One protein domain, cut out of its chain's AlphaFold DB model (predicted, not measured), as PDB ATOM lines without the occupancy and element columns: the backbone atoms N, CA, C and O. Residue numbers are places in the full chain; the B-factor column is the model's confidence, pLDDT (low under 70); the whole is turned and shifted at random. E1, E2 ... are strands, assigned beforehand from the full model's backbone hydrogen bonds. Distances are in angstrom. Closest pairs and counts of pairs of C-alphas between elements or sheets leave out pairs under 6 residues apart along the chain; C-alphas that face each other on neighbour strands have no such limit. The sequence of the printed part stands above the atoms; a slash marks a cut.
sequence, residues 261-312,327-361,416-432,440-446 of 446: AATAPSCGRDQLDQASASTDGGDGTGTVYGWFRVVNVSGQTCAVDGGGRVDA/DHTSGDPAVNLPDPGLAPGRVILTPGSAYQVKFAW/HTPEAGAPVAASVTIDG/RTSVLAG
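Overview. This is residues 261 to 312, 327 to 361, 416 to 432 and 440 to 446 of the 446 residues of an uncharacterized protein of Streptomyces sp. SCUT-3 (UniProt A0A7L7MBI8). With little regular structure, one long antiparallel sheet, order E1, E2, E6, makes the length, the short pair E3 and E5 sits at one end, and E7 packs on E1. The printed part has 111 residues, no named helix and seven strands, E1 to E7 in chain order, with 41 residues: all strand. It is compact, radius of gyration of the C-alphas 14.0 A, but elongated, spanning 43 by 28 by 19 A.

Arrangement. E1, residues 272 to 279, and E2, residues 288 to 296, form a hairpin; N 276 and O 293 are 2.9 A apart, within hydrogen-bond range. E3, residues 302 to 304, is antiparallel to E5, residues 347 to 349, with N 304 and O 347 2.8 A apart. E6, residues 354 to 361, is antiparallel to E2, with N 292 and O 357 2.8 A apart. E4, residues 309 to 312, and E7, residues 426 to 431, pair with no named strand and are near each other. The closest C-alphas of E1 and E7, Ser 276 and Ala 426, are 5.4 A apart.

Along the chain. E1 begins at C-alpha 272 (184.617, 128.047, 190.114) and is 21.1 A long, E2 27.2 A, E6 22.9 A. E7, 16.7 A, ends at C-alpha 431 (172.652, 138.270, 167.447).

Size, cuts and confidence. Cuts leave C-alpha gaps of 13.0 A from 312 to 327, 14.3 A from 361 to 416 and 19.5 A from 432 to 440. Residues 261 to 262 are under pLDDT 70.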
ATOM      1  N   ALA A 261     183.971 135.668 206.647       58.56
ATOM      2  CA  ALA A 261     183.809 136.289 205.334       58.56
ATOM      3  C   ALA A 261     184.911 137.322 205.040       58.56
ATOM      4  O   ALA A 261     185.512 137.298 203.966       58.56
ATOM      5  N   ALA A 262     185.258 138.164 206.017       62.88
ATOM      6  CA  ALA A 262     186.385 139.092 205.904       62.88
ATOM      7  C   ALA A 262     187.734 138.379 205.661       62.88
ATOM      8  O   ALA A 262     188.591 138.911 204.957       62.88
ATOM      9  N   THR A 263     187.908 137.165 206.191       79.44
ATOM     10  CA  THR A 263     189.179 136.414 206.169       79.44
ATOM     11  C   THR A 263     189.205 135.294 205.112       79.44
ATOM     12  O   THR A 263     190.146 134.503 205.069       79.44
ATOM     13  N   ALA A 264     188.185 135.195 204.252       85.56
ATOM     14  CA  ALA A 264     188.111 134.146 203.237       85.56
ATOM     15  C   ALA A 264     189.236 134.286 202.180       85.56
ATOM     16  O   ALA A 264     189.497 135.407 201.719       85.56
ATOM     17  N   PRO A 265     189.890 133.175 201.778       94.19
ATOM     18  CA  PRO A 265     190.890 133.172 200.709       94.19
ATOM     19  C   PRO A 265     190.227 133.396 199.346       94.19
ATOM     20  O   PRO A 265     189.052 133.071 199.178       94.19
ATOM     21  N   SER A 266     190.974 133.900 198.365       95.06
ATOM     22  CA  SER A 266     190.499 134.007 196.982       95.06
ATOM     23  C   SER A 266     190.142 132.629 196.402       95.06
ATOM     24  O   SER A 266     190.808 131.630 196.679       95.06
ATOM     25  N   CYS A 267     189.067 132.558 195.617       96.75
ATOM     26  CA  CYS A 267     188.611 131.323 194.986       96.75
ATOM     27  C   CYS A 267     189.594 130.866 193.897       96.75
ATOM     28  O   CYS A 267     189.864 131.600 192.947       96.75
ATOM     29  N   GLY A 268     190.077 129.627 193.996       96.38
ATOM     30  CA  GLY A 268     190.824 128.959 192.931       96.38
ATOM     31  C   GLY A 268     189.956 128.700 191.695       96.38
ATOM     32  O   GLY A 268     188.735 128.550 191.786       96.38
ATOM     33  N   ARG A 269     190.577 128.633 190.511       96.25
ATOM     34  CA  ARG A 269     189.849 128.454 189.242       96.25
ATOM     35  C   ARG A 269     189.138 127.103 189.147       96.25
ATOM     36  O   ARG A 269     188.115 127.008 188.476       96.25
ATOM     37  N   ASP A 270     189.665 126.101 189.839       96.81
ATOM     38  CA  ASP A 270     189.114 124.761 190.058       96.81
ATOM     39  C   ASP A 270     187.899 124.739 191.005       96.81
ATOM     40  O   ASP A 270     187.102 123.805 190.963       96.81
ATOM     41  N   GLN A 271     187.725 125.775 191.832       97.19
ATOM     42  CA  GLN A 271     186.557 125.927 192.704       97.19
ATOM     43  C   GLN A 271     185.361 126.569 191.984       97.19
ATOM     44  O   GLN A 271     184.243 126.482 192.490       97.19
ATOM     45  N   LEU A 272     185.588 127.221 190.837       97.00
ATOM     46  CA  LEU A 272     184.617 128.047 190.114       97.00
ATOM     47  C   LEU A 272     184.148 127.355 188.824       97.00
ATOM     48  O   LEU A 272     184.834 127.387 187.805       97.00
ATOM     49  N   ASP A 273     182.968 126.740 188.849       95.94
ATOM     50  CA  ASP A 273     182.440 125.946 187.729       95.94
ATOM     51  C   ASP A 273     180.899 126.048 187.644       95.94
ATOM     52  O   ASP A 273     180.297 126.937 188.249       95.94
ATOM     53  N   GLN A 274     180.251 125.183 186.853       96.69
ATOM     54  CA  GLN A 274     178.811 125.211 186.547       96.69
ATOM     55  C   GLN A 274     178.362 126.588 186.038       96.69
ATOM     56  O   GLN A 274     177.281 127.092 186.351       96.69
ATOM     57  N   ALA A 275     179.247 127.211 185.262       97.00
ATOM     58  CA  ALA A 275     179.049 128.542 184.743       97.00
ATOM     59  C   ALA A 275     177.976 128.567 183.648       97.00
ATOM     60  O   ALA A 275     177.813 127.628 182.871       97.00
ATOM     61  N   SER A 276     177.234 129.666 183.597       97.50
ATOM     62  CA  SER A 276     176.165 129.895 182.626       97.50
ATOM     63  C   SER A 276     176.116 131.367 182.236       97.50
ATOM     64  O   SER A 276     176.631 132.230 182.949       97.50
ATOM     65  N   ALA A 277     175.514 131.646 181.086       97.88
ATOM     66  CA  ALA A 277     175.318 132.991 180.580       97.88
ATOM     67  C   ALA A 277     173.926 133.119 179.956       97.88
ATOM     68  O   ALA A 277     173.356 132.126 179.500       97.88
ATOM     69  N   SER A 278     173.395 134.337 179.933       96.94
ATOM     70  CA  SER A 278     172.122 134.662 179.296       96.94
ATOM     71  C   SER A 278     172.147 136.082 178.750       96.94
ATOM     72  O   SER A 278     172.736 136.976 179.359       96.94
ATOM     73  N   THR A 279     171.451 136.291 177.639       95.62
ATOM     74  CA  THR A 279     171.044 137.602 177.121       95.62
ATOM     75  C   THR A 279     169.534 137.714 177.236       95.62
ATOM     76  O   THR A 279     168.811 136.818 176.793       95.62
ATOM     77  N   ASP A 280     169.059 138.813 177.803       85.06
ATOM     78  CA  ASP A 280     167.657 139.203 177.751       85.06
ATOM     79  C   ASP A 280     167.381 139.880 176.395       85.06
ATOM     80  O   ASP A 280     168.258 140.525 175.816       85.06
ATOM     81  N   GLY A 281     166.175 139.707 175.847       72.94
ATOM     82  CA  GLY A 281     165.826 140.244 174.525       72.94
ATOM     83  C   GLY A 281     165.944 141.771 174.458       72.94
ATOM     84  O   GLY A 281     165.566 142.460 175.403       72.94
ATOM     85  N   GLY A 282     166.457 142.291 173.338       76.94
ATOM     86  CA  GLY A 282     166.747 143.718 173.186       76.94
ATOM     87  C   GLY A 282     165.520 144.619 173.365       76.94
ATOM     88  O   GLY A 282     164.441 144.331 172.847       76.94
ATOM     89  N   ASP A 283     165.696 145.740 174.062       75.19
ATOM     90  CA  ASP A 283     164.618 146.621 174.554       75.19
ATOM     91  C   ASP A 283     163.928 147.502 173.485       75.19
ATOM     92  O   ASP A 283     163.234 148.469 173.802       75.19
ATOM     93  N   GLY A 284     164.126 147.192 172.204       76.75
ATOM     94  CA  GLY A 284     163.660 147.990 171.067       76.75
ATOM     95  C   GLY A 284     164.570 149.170 170.697       76.75
ATOM     96  O   GLY A 284     164.524 149.606 169.550       76.75
ATOM     97  N   THR A 285     165.452 149.636 171.591       83.81
ATOM     98  CA  THR A 285     166.533 150.581 171.230       83.81
ATOM     99  C   THR A 285     167.717 149.878 170.562       83.81
ATOM    100  O   THR A 285     168.554 150.525 169.938       83.81
ATOM    101  N   GLY A 286     167.778 148.548 170.690       88.56
ATOM    102  CA  GLY A 286     168.937 147.726 170.340       88.56
ATOM    103  C   GLY A 286     169.861 147.438 171.523       88.56
ATOM    104  O   GLY A 286     170.813 146.671 171.383       88.56
ATOM    105  N   THR A 287     169.572 148.009 172.695       94.94
ATOM    106  CA  THR A 287     170.282 147.675 173.929       94.94
ATOM    107  C   THR A 287     169.926 146.254 174.362       94.94
ATOM    108  O   THR A 287     168.748 145.922 174.517       94.94
ATOM    109  N   VAL A 288     170.942 145.410 174.554       96.62
ATOM    110  CA  VAL A 288     170.799 144.001 174.958       96.62
ATOM    111  C   VAL A 288     171.454 143.812 176.319       96.62
ATOM    112  O   VAL A 288     172.669 143.949 176.461       96.62
ATOM    113  N   TYR A 289     170.646 143.490 177.324       97.00
ATOM    114  CA  TYR A 289     171.120 143.195 178.674       97.00
ATOM    115  C   TYR A 289     171.444 141.707 178.820       97.00
ATOM    116  O   TYR A 289     170.952 140.867 178.068       97.00
ATOM    117  N   GLY A 290     172.271 141.362 179.800       97.38
ATOM    118  CA  GLY A 290     172.574 139.970 180.090       97.38
ATOM    119  C   GLY A 290     173.425 139.775 181.334       97.38
ATOM    120  O   GLY A 290     173.722 140.712 182.084       97.38
ATOM    121  N   TRP A 291     173.800 138.524 181.574       97.50
ATOM    122  CA  TRP A 291     174.605 138.130 182.722       97.50
ATOM    123  C   TRP A 291     175.446 136.886 182.453       97.50
ATOM    124  O   TRP A 291     175.077 136.011 181.671       97.50
ATOM    125  N   PHE A 292     176.555 136.797 183.180       98.25
ATOM    126  CA  PHE A 292     177.329 135.587 183.432       98.25
ATOM    127  C   PHE A 292     177.154 135.201 184.901       98.25
ATOM    128  O   PHE A 292     177.117 136.077 185.764       98.25
ATOM    129  N   ARG A 293     177.058 133.904 185.198       98.06
ATOM    130  CA  ARG A 293     176.959 133.350 186.556       98.06
ATOM    131  C   ARG A 293     177.956 132.212 186.708       98.06
ATOM    132  O   ARG A 293     178.036 131.372 185.815       98.06
ATOM    133  N   VAL A 294     178.675 132.150 187.828       98.31
ATOM    134  CA  VAL A 294     179.669 131.096 188.107       98.31
ATOM    135  C   VAL A 294     179.550 130.636 189.560       98.31
ATOM    136  O   VAL A 294     179.448 131.464 190.468       98.31
ATOM    137  N   VAL A 295     179.530 129.321 189.783       98.25
ATOM    138  CA  VAL A 295     179.216 128.694 191.075       98.25
ATOM    139  C   VAL A 295     180.498 128.259 191.784       98.25
ATOM    140  O   VAL A 295     181.376 127.658 191.168       98.25
ATOM    141  N   ASN A 296     180.587 128.483 193.098       97.88
ATOM    142  CA  ASN A 296     181.566 127.788 193.929       97.88
ATOM    143  C   ASN A 296     181.127 126.325 194.103       97.88
ATOM    144  O   ASN A 296     180.281 126.014 194.944       97.88
ATOM    145  N   VAL A 297     181.693 125.424 193.301       97.81
ATOM    146  CA  VAL A 297     181.408 123.979 193.348       97.81
ATOM    147  C   VAL A 297     182.238 123.236 194.400       97.81
ATOM    148  O   VAL A 297     182.049 122.038 194.612       97.81
ATOM    149  N   SER A 298     183.165 123.928 195.067       97.38
ATOM    150  CA  SER A 298     184.042 123.332 196.075       97.38
ATOM    151  C   SER A 298     183.362 123.183 197.440       97.38
ATOM    152  O   SER A 298     182.398 123.869 197.771       97.38
ATOM    153  N   GLY A 299     183.918 122.318 198.291       96.88
ATOM    154  CA  GLY A 299     183.485 122.164 199.683       96.88
ATOM    155  C   GLY A 299     184.007 123.237 200.649       96.88
ATOM    156  O   GLY A 299     183.984 122.997 201.854       96.88
ATOM    157  N   GLN A 300     184.539 124.367 200.169       95.75
ATOM    158  CA  GLN A 300     185.160 125.421 200.988       95.75
ATOM    159  C   GLN A 300     184.572 126.800 200.666       95.75
ATOM    160  O   GLN A 300     184.219 127.071 199.523       95.75
ATOM    161  N   THR A 301     184.496 127.684 201.662       96.12
ATOM    162  CA  THR A 301     184.142 129.097 201.446       96.12
ATOM    163  C   THR A 301     185.356 129.862 200.922       96.12
ATOM    164  O   THR A 301     186.445 129.732 201.480       96.12
ATOM    165  N   CYS A 302     185.168 130.676 199.886       96.19
ATOM    166  CA  CYS A 302     186.209 131.515 199.289       96.19
ATOM    167  C   CYS A 302     185.643 132.881 198.854       96.19
ATOM    168  O   CYS A 302     184.441 133.119 198.962       96.19
ATOM    169  N   ALA A 303     186.505 133.790 198.409       95.62
ATOM    170  CA  ALA A 303     186.174 135.137 197.960       95.62
ATOM    171  C   ALA A 303     186.447 135.322 196.461       95.62
ATOM    172  O   ALA A 303     187.408 134.773 195.930       95.62
ATOM    173  N   VAL A 304     185.637 136.140 195.798       95.56
ATOM    174  CA  VAL A 304     185.922 136.695 194.471       95.56
ATOM    175  C   VAL A 304     186.016 138.206 194.637       95.56
ATOM    176  O   VAL A 304     185.072 138.824 195.136       95.56
ATOM    177  N   ASP A 305     187.163 138.784 194.289       89.00
ATOM    178  CA  ASP A 305     187.502 140.176 194.595       89.00
ATOM    179  C   ASP A 305     187.157 141.114 193.413       89.00
ATOM    180  O   ASP A 305     186.787 142.267 193.621       89.00
ATOM    181  N   GLY A 306     187.142 140.601 192.177       88.50
ATOM    182  CA  GLY A 306     186.749 141.327 190.968       88.50
ATOM    183  C   GLY A 306     185.815 140.552 190.029       88.50
ATOM    184  O   GLY A 306     185.694 139.331 190.080       88.50
ATOM    185  N   GLY A 307     185.168 141.264 189.098       87.62
ATOM    186  CA  GLY A 307     184.279 140.679 188.074       87.62
ATOM    187  C   GLY A 307     184.990 139.843 186.996       87.62
ATOM    188  O   GLY A 307     184.379 139.476 185.995       87.62
ATOM    189  N   GLY A 308     186.282 139.553 187.167       93.62
ATOM    190  CA  GLY A 308     187.124 138.932 186.152       93.62
ATOM    191  C   GLY A 308     187.206 139.763 184.871       93.62
ATOM    192  O   GLY A 308     187.206 140.992 184.891       93.62
ATOM    193  N   ARG A 309     187.287 139.068 183.740       96.44
ATOM    194  CA  ARG A 309     187.358 139.642 182.398       96.44
ATOM    195  C   ARG A 309     186.126 139.223 181.603       96.44
ATOM    196  O   ARG A 309     185.721 138.062 181.640       96.44
ATOM    197  N   VAL A 310     185.550 140.173 180.875       98.25
ATOM    198  CA  VAL A 310     184.654 139.900 179.744       98.25
ATOM    199  C   VAL A 310     185.376 140.390 178.498       98.25
ATOM    200  O   VAL A 310     185.832 141.535 178.490       98.25
ATOM    201  N   ASP A 311     185.484 139.535 177.489       98.19
ATOM    202  CA  ASP A 311     186.014 139.865 176.166       98.19
ATOM    203  C   ASP A 311     184.884 139.748 175.126       98.19
ATOM    204  O   ASP A 311     183.934 138.980 175.306       98.19
ATOM    205  N   ALA A 312     184.973 140.519 174.040       98.06
ATOM    206  CA  ALA A 312     183.979 140.550 172.967       98.06
ATOM    207  C   ALA A 312     184.636 140.224 171.621       98.06
ATOM    208  O   ALA A 312     185.614 140.860 171.231       98.06
ATOM    209  N   ASP A 327     184.163 148.789 181.894       96.31
ATOM    210  CA  ASP A 327     183.524 148.635 183.198       96.31
ATOM    211  C   ASP A 327     182.433 149.706 183.380       96.31
ATOM    212  O   ASP A 327     182.600 150.858 182.983       96.31
ATOM    213  N   HIS A 328     181.293 149.304 183.943       95.88
ATOM    214  CA  HIS A 328     180.120 150.150 184.151       95.88
ATOM    215  C   HIS A 328     180.387 151.214 185.224       95.88
ATOM    216  O   HIS A 328     180.994 150.941 186.263       95.88
ATOM    217  N   THR A 329     179.897 152.425 184.977       95.19
ATOM    218  CA  THR A 329     180.054 153.616 185.816       95.19
ATOM    219  C   THR A 329     178.714 154.330 185.997       95.19
ATOM    220  O   THR A 329     177.864 154.351 185.105       95.19
ATOM    221  N   SER A 330     178.501 154.927 187.173       93.44
ATOM    222  CA  SER A 330     177.251 155.636 187.471       93.44
ATOM    223  C   SER A 330     177.105 156.860 186.556       93.44
ATOM    224  O   SER A 330     177.929 157.774 186.606       93.44
ATOM    225  N   GLY A 331     176.071 156.858 185.708       92.25
ATOM    226  CA  GLY A 331     175.828 157.889 184.692       92.25
ATOM    227  C   GLY A 331     176.201 157.506 183.253       92.25
ATOM    228  O   GLY A 331     175.962 158.312 182.355       92.25
ATOM    229  N   ASP A 332     176.745 156.308 183.005       95.62
ATOM    230  CA  ASP A 332     176.900 155.798 181.636       95.62
ATOM    231  C   ASP A 332     175.551 155.339 181.019       95.62
ATOM    232  O   ASP A 332     174.532 155.270 181.720       95.62
ATOM    233  N   PRO A 333     175.487 155.050 179.701       95.00
ATOM    234  CA  PRO A 333     174.223 154.735 179.036       95.00
ATOM    235  C   PRO A 333     173.587 153.386 179.430       95.00
ATOM    236  O   PRO A 333     172.452 153.125 179.032       95.00
ATOM    237  N   ALA A 334     174.251 152.528 180.213       95.06
ATOM    238  CA  ALA A 334     173.740 151.222 180.644       95.06
ATOM    239  C   ALA A 334     172.797 151.319 181.858       95.06
ATOM    240  O   ALA A 334     172.924 150.580 182.833       95.06
ATOM    241  N   VAL A 335     171.814 152.219 181.780       93.00
ATOM    242  CA  VAL A 335     170.998 152.724 182.903       93.00
ATOM    243  C   VAL A 335     170.214 151.682 183.721       93.00
ATOM    244  O   VAL A 335     169.727 152.016 184.798       93.00
ATOM    245  N   ASN A 336     170.073 150.439 183.244       92.69
ATOM    246  CA  ASN A 336     169.428 149.345 183.989       92.69
ATOM    247  C   ASN A 336     170.420 148.369 184.659       92.69
ATOM    248  O   ASN A 336     169.992 147.381 185.266       92.69
ATOM    249  N   LEU A 337     171.734 148.608 184.567       94.25
ATOM    250  CA  LEU A 337     172.720 147.877 185.362       94.25
ATOM    251  C   LEU A 337     172.712 148.353 186.832       94.25
ATOM    252  O   LEU A 337     172.385 149.505 187.117       94.25
ATOM    253  N   PRO A 338     173.037 147.475 187.803       93.81
ATOM    254  CA  PRO A 338     173.214 147.874 189.197       93.81
ATOM    255  C   PRO A 338     174.350 148.889 189.380       93.81
ATOM    256  O   PRO A 338     175.474 148.630 188.952       93.81
ATOM    257  N   ASP A 339     174.057 149.984 190.089       90.75
ATOM    258  CA  ASP A 339     175.005 151.060 190.408       90.75
ATOM    259  C   ASP A 339     176.306 150.502 191.033       90.75
ATOM    260  O   ASP A 339     176.254 149.886 192.108       90.75
ATOM    261  N   PRO A 340     177.480 150.724 190.411       88.50
ATOM    262  CA  PRO A 340     178.755 150.218 190.912       88.50
ATOM    263  C   PRO A 340     179.150 150.844 192.257       88.50
ATOM    264  O   PRO A 340     179.889 150.221 193.014       88.50
ATOM    265  N   GLY A 341     178.619 152.022 192.611       85.19
ATOM    266  CA  GLY A 341     178.792 152.627 193.935       85.19
ATOM    267  C   GLY A 341     178.042 151.900 195.061       85.19
ATOM    268  O   GLY A 341     178.322 152.135 196.237       85.19
ATOM    269  N   LEU A 342     177.104 151.009 194.716       85.00
ATOM    270  CA  LEU A 342     176.359 150.153 195.646       85.00
ATOM    271  C   LEU A 342     176.777 148.674 195.564       85.00
ATOM    272  O   LEU A 342     176.370 147.873 196.408       85.00
ATOM    273  N   ALA A 343     177.568 148.299 194.556       81.00
ATOM    274  CA  ALA A 343     178.034 146.934 194.362       81.00
ATOM    275  C   ALA A 343     179.165 146.583 195.353       81.00
ATOM    276  O   ALA A 343     180.097 147.368 195.540       81.00
ATOM    277  N   PRO A 344     179.140 145.399 195.989       75.94
ATOM    278  CA  PRO A 344     180.247 144.965 196.824       75.94
ATOM    279  C   PRO A 344     181.424 144.544 195.934       75.94
ATOM    280  O   PRO A 344     181.378 143.496 195.296       75.94
ATOM    281  N   GLY A 345     182.518 145.312 195.952       81.06
ATOM    282  CA  GLY A 345     183.803 144.968 195.314       81.06
ATOM    283  C   GLY A 345     184.551 143.793 195.970       81.06
ATOM    284  O   GLY A 345     185.770 143.831 196.079       81.06
ATOM    285  N   ARG A 346     183.801 142.823 196.507       90.50
ATOM    286  CA  ARG A 346     184.214 141.518 197.033       90.50
ATOM    287  C   ARG A 346     182.955 140.700 197.322       90.50
ATOM    288  O   ARG A 346     182.112 141.131 198.109       90.50
ATOM    289  N   VAL A 347     182.837 139.502 196.757       94.31
ATOM    290  CA  VAL A 347     181.723 138.574 197.020       94.31
ATOM    291  C   VAL A 347     182.255 137.294 197.651       94.31
ATOM    292  O   VAL A 347     183.181 136.671 197.141       94.31
ATOM    293  N   ILE A 348     181.665 136.898 198.779       95.50
ATOM    294  CA  ILE A 348     182.051 135.692 199.515       95.50
ATOM    295  C   ILE A 348     181.113 134.548 199.141       95.50
ATOM    296  O   ILE A 348     179.899 134.645 199.312       95.50
ATOM    297  N   LEU A 349     181.695 133.461 198.647       96.19
ATOM    298  CA  LEU A 349     180.989 132.306 198.119       96.19
ATOM    299  C   LEU A 349     181.119 131.120 199.068       96.19
ATOM    300  O   LEU A 349     182.179 130.504 199.177       96.19
ATOM    301  N   THR A 350     180.017 130.754 199.714       96.75
ATOM    302  CA  THR A 350     179.862 129.446 200.363       96.75
ATOM    303  C   THR A 350     179.697 128.332 199.314       96.75
ATOM    304  O   THR A 350     179.322 128.620 198.171       96.75
ATOM    305  N   PRO A 351     179.934 127.055 199.667       97.62
ATOM    306  CA  PRO A 351     179.674 125.918 198.780       97.62
ATOM    307  C   PRO A 351     178.266 125.946 198.162       97.62
ATOM    308  O   PRO A 351     177.266 126.020 198.879       97.62
ATOM    309  N   GLY A 352     178.186 125.887 196.831       97.19
ATOM    310  CA  GLY A 352     176.943 125.928 196.051       97.19
ATOM    311  C   GLY A 352     176.353 127.325 195.797       97.19
ATOM    312  O   GLY A 352     175.377 127.435 195.056       97.19
ATOM    313  N   SER A 353     176.922 128.390 196.372       97.88
ATOM    314  CA  SER A 353     176.565 129.776 196.025       97.88
ATOM    315  C   SER A 353     177.305 130.254 194.769       97.88
ATOM    316  O   SER A 353     178.269 129.621 194.333       97.88
ATOM    317  N   ALA A 354     176.858 131.358 194.168       97.38
ATOM    318  CA  ALA A 354     177.438 131.894 192.942       97.38
ATOM    319  C   ALA A 354     177.660 133.406 193.002       97.38
ATOM    320  O   ALA A 354     177.007 134.127 193.763       97.38
ATOM    321  N   TYR A 355     178.547 133.873 192.127       97.38
ATOM    322  CA  TYR A 355     178.585 135.272 191.728       97.38
ATOM    323  C   TYR A 355     177.935 135.459 190.353       97.38
ATOM    324  O   TYR A 355     177.835 134.518 189.559       97.38
ATOM    325  N   GLN A 356     177.520 136.691 190.079       97.12
ATOM    326  CA  GLN A 356     177.104 137.166 188.767       97.12
ATOM    327  C   GLN A 356     177.974 138.343 188.318       97.12
ATOM    328  O   GLN A 356     178.472 139.113 189.137       97.12
ATOM    329  N   VAL A 357     178.107 138.495 187.003       97.25
ATOM    330  CA  VAL A 357     178.608 139.697 186.327       97.25
ATOM    331  C   VAL A 357     177.561 140.054 185.284       97.25
ATOM    332  O   VAL A 357     177.273 139.243 184.405       97.25
ATOM    333  N   LYS A 358     176.943 141.229 185.402       97.00
ATOM    334  CA  LYS A 358     175.919 141.687 184.456       97.00
ATOM    335  C   LYS A 358     176.546 142.547 183.372       97.00
ATOM    336  O   LYS A 358     177.582 143.167 183.602       97.00
ATOM    337  N   PHE A 359     175.918 142.593 182.206       97.75
ATOM    338  CA  PHE A 359     176.357 143.446 181.112       97.75
ATOM    339  C   PHE A 359     175.186 144.068 180.352       97.75
ATOM    340  O   PHE A 359     174.055 143.584 180.404       97.75
ATOM    341  N   ALA A 360     175.492 145.147 179.640       97.50
ATOM    342  CA  ALA A 360     174.631 145.801 178.673       97.50
ATOM    343  C   ALA A 360     175.446 146.066 177.405       97.50
ATOM    344  O   ALA A 360     176.458 146.764 177.444       97.50
ATOM    345  N   TRP A 361     175.017 145.502 176.284       97.75
ATOM    346  CA  TRP A 361     175.474 145.904 174.961       97.75
ATOM    347  C   TRP A 361     174.653 147.092 174.485       97.75
ATOM    348  O   TRP A 361     173.424 147.023 174.498       97.75
ATOM    349  N   HIS A 416     183.252 135.229 179.215       98.44
ATOM    350  CA  HIS A 416     183.660 135.586 180.570       98.44
ATOM    351  C   HIS A 416     184.745 134.641 181.092       98.44
ATOM    352  O   HIS A 416     184.539 133.430 181.193       98.44
ATOM    353  N   THR A 417     185.879 135.214 181.490       98.00
ATOM    354  CA  THR A 417     186.957 134.531 182.212       98.00
ATOM    355  C   THR A 417     186.973 135.028 183.665       98.00
ATOM    356  O   THR A 417     187.103 136.236 183.875       98.00
ATOM    357  N   PRO A 418     186.849 134.150 184.681       96.88
ATOM    358  CA  PRO A 418     186.950 134.540 186.087       96.88
ATOM    359  C   PRO A 418     188.286 135.217 186.414       96.88
ATOM    360  O   PRO A 418     189.297 134.949 185.770       96.88
ATOM    361  N   GLU A 419     188.321 136.028 187.472       95.19
ATOM    362  CA  GLU A 419     189.565 136.628 187.992       95.19
ATOM    363  C   GLU A 419     190.623 135.565 188.349       95.19
ATOM    364  O   GLU A 419     191.813 135.759 188.115       95.19
ATOM    365  N   ALA A 420     190.174 134.391 188.805       94.44
ATOM    366  CA  ALA A 420     191.009 133.217 189.059       94.44
ATOM    367  C   ALA A 420     191.731 132.658 187.808       94.44
ATOM    368  O   ALA A 420     192.589 131.784 187.939       94.44
ATOM    369  N   GLY A 421     191.398 133.138 186.604       93.69
ATOM    370  CA  GLY A 421     192.131 132.885 185.367       93.69
ATOM    371  C   GLY A 421     191.407 132.014 184.337       93.69
ATOM    372  O   GLY A 421     190.222 131.691 184.446       93.69
ATOM    373  N   ALA A 422     192.153 131.642 183.297       93.50
ATOM    374  CA  ALA A 422     191.687 130.780 182.214       93.50
ATOM    375  C   ALA A 422     191.357 129.351 182.713       93.50
ATOM    376  O   ALA A 422     191.998 128.874 183.649       93.50
ATOM    377  N   PRO A 423     190.412 128.629 182.079       96.06
ATOM    378  CA  PRO A 423     189.714 128.975 180.837       96.06
ATOM    379  C   PRO A 423     188.530 129.931 181.040       96.06
ATOM    380  O   PRO A 423     188.071 130.148 182.166       96.06
ATOM    381  N   VAL A 424     187.996 130.436 179.921       97.62
ATOM    382  CA  VAL A 424     186.641 131.011 179.833       97.62
ATOM    383  C   VAL A 424     185.660 130.090 180.566       97.62
ATOM    384  O   VAL A 424     185.690 128.874 180.380       97.62
ATOM    385  N   ALA A 425     184.824 130.659 181.431       96.94
ATOM    386  CA  ALA A 425     183.826 129.923 182.197       96.94
ATOM    387  C   ALA A 425     182.507 129.784 181.425       96.94
ATOM    388  O   ALA A 425     181.959 128.690 181.344       96.94
ATOM    389  N   ALA A 426     182.019 130.872 180.827       97.81
ATOM    390  CA  ALA A 426     180.800 130.876 180.020       97.81
ATOM    391  C   ALA A 426     180.886 131.904 178.884       97.81
ATOM    392  O   ALA A 426     181.672 132.852 178.943       97.81
ATOM    393  N   SER A 427     180.058 131.722 177.858       98.12
ATOM    394  CA  SER A 427     179.929 132.632 176.720       98.12
ATOM    395  C   SER A 427     178.475 132.742 176.261       98.12
ATOM    396  O   SER A 427     177.667 131.847 176.514       98.12
ATOM    397  N   VAL A 428     178.138 133.851 175.601       98.12
ATOM    398  CA  VAL A 428     176.816 134.103 175.013       98.12
ATOM    399  C   VAL A 428     176.951 134.990 173.776       98.12
ATOM    400  O   VAL A 428     177.811 135.869 173.730       98.12
ATOM    401  N   THR A 429     176.126 134.743 172.762       97.38
ATOM    402  CA  THR A 429     176.118 135.507 171.508       97.38
ATOM    403  C   THR A 429     175.035 136.577 171.546       97.38
ATOM    404  O   THR A 429     173.909 136.302 171.949       97.38
ATOM    405  N   ILE A 430     175.365 137.780 171.084       95.94
ATOM    406  CA  ILE A 430     174.408 138.848 170.797       95.94
ATOM    407  C   ILE A 430     174.173 138.863 169.288       95.94
ATOM    408  O   ILE A 430     175.025 139.322 168.524       95.94
ATOM    409  N   ASP A 431     173.032 138.331 168.859       93.50
ATOM    410  CA  ASP A 431     172.652 138.270 167.447       93.50
ATOM    411  C   ASP A 431     172.286 139.653 166.890       93.50
ATOM    412  O   ASP A 431     171.682 140.484 167.569       93.50
ATOM    413  N   GLY A 432     172.654 139.917 165.634       91.06
ATOM    414  CA  GLY A 432     172.406 141.190 164.951       91.06
ATOM    415  C   GLY A 432     173.365 142.327 165.328       91.06
ATOM    416  O   GLY A 432     173.310 143.385 164.707       91.06
ATOM    417  N   ARG A 440     180.007 146.405 181.549       97.38
ATOM    418  CA  ARG A 440     179.922 145.262 182.485       97.38
ATOM    419  C   ARG A 440     180.014 145.701 183.946       97.38
ATOM    420  O   ARG A 440     180.767 146.611 184.269       97.38
ATOM    421  N   THR A 441     179.291 145.048 184.847       95.94
ATOM    422  CA  THR A 441     179.393 145.328 186.288       95.94
ATOM    423  C   THR A 441     180.676 144.758 186.891       95.94
ATOM    424  O   THR A 441     181.306 143.858 186.334       95.94
ATOM    425  N   SER A 442     180.990 145.188 188.114       93.88
ATOM    426  CA  SER A 442     181.818 144.399 189.030       93.88
ATOM    427  C   SER A 442     181.174 143.035 189.341       93.88
ATOM    428  O   SER A 442     180.066 142.715 188.894       93.88
ATOM    429  N   VAL A 443     181.850 142.242 190.173       94.81
ATOM    430  CA  VAL A 443     181.259 141.054 190.798       94.81
ATOM    431  C   VAL A 443     180.018 141.429 191.631       94.81
ATOM    432  O   VAL A 443     179.995 142.455 192.312       94.81
ATOM    433  N   LEU A 444     178.978 140.598 191.555       94.75
ATOM    434  CA  LEU A 444     177.724 140.683 192.313       94.75
ATOM    435  C   LEU A 444     177.398 139.305 192.912       94.75
ATOM    436  O   LEU A 444     177.793 138.285 192.356       94.75
ATOM    437  N   ALA A 445     176.657 139.234 194.017       92.62
ATOM    438  CA  ALA A 445     176.152 137.956 194.538       92.62
ATOM    439  C   ALA A 445     174.898 137.496 193.764       92.62
ATOM    440  O   ALA A 445     174.057 138.338 193.435       92.62
ATOM    441  N   GLY A 446     174.726 136.184 193.522       82.75
ATOM    442  CA  GLY A 446     173.468 135.643 192.972       82.75
ATOM    443  C   GLY A 446     173.490 134.200 192.488       82.75
ATOM    444  O   GLY A 446     173.668 133.262 193.293       82.75
TER     445      GLY A 446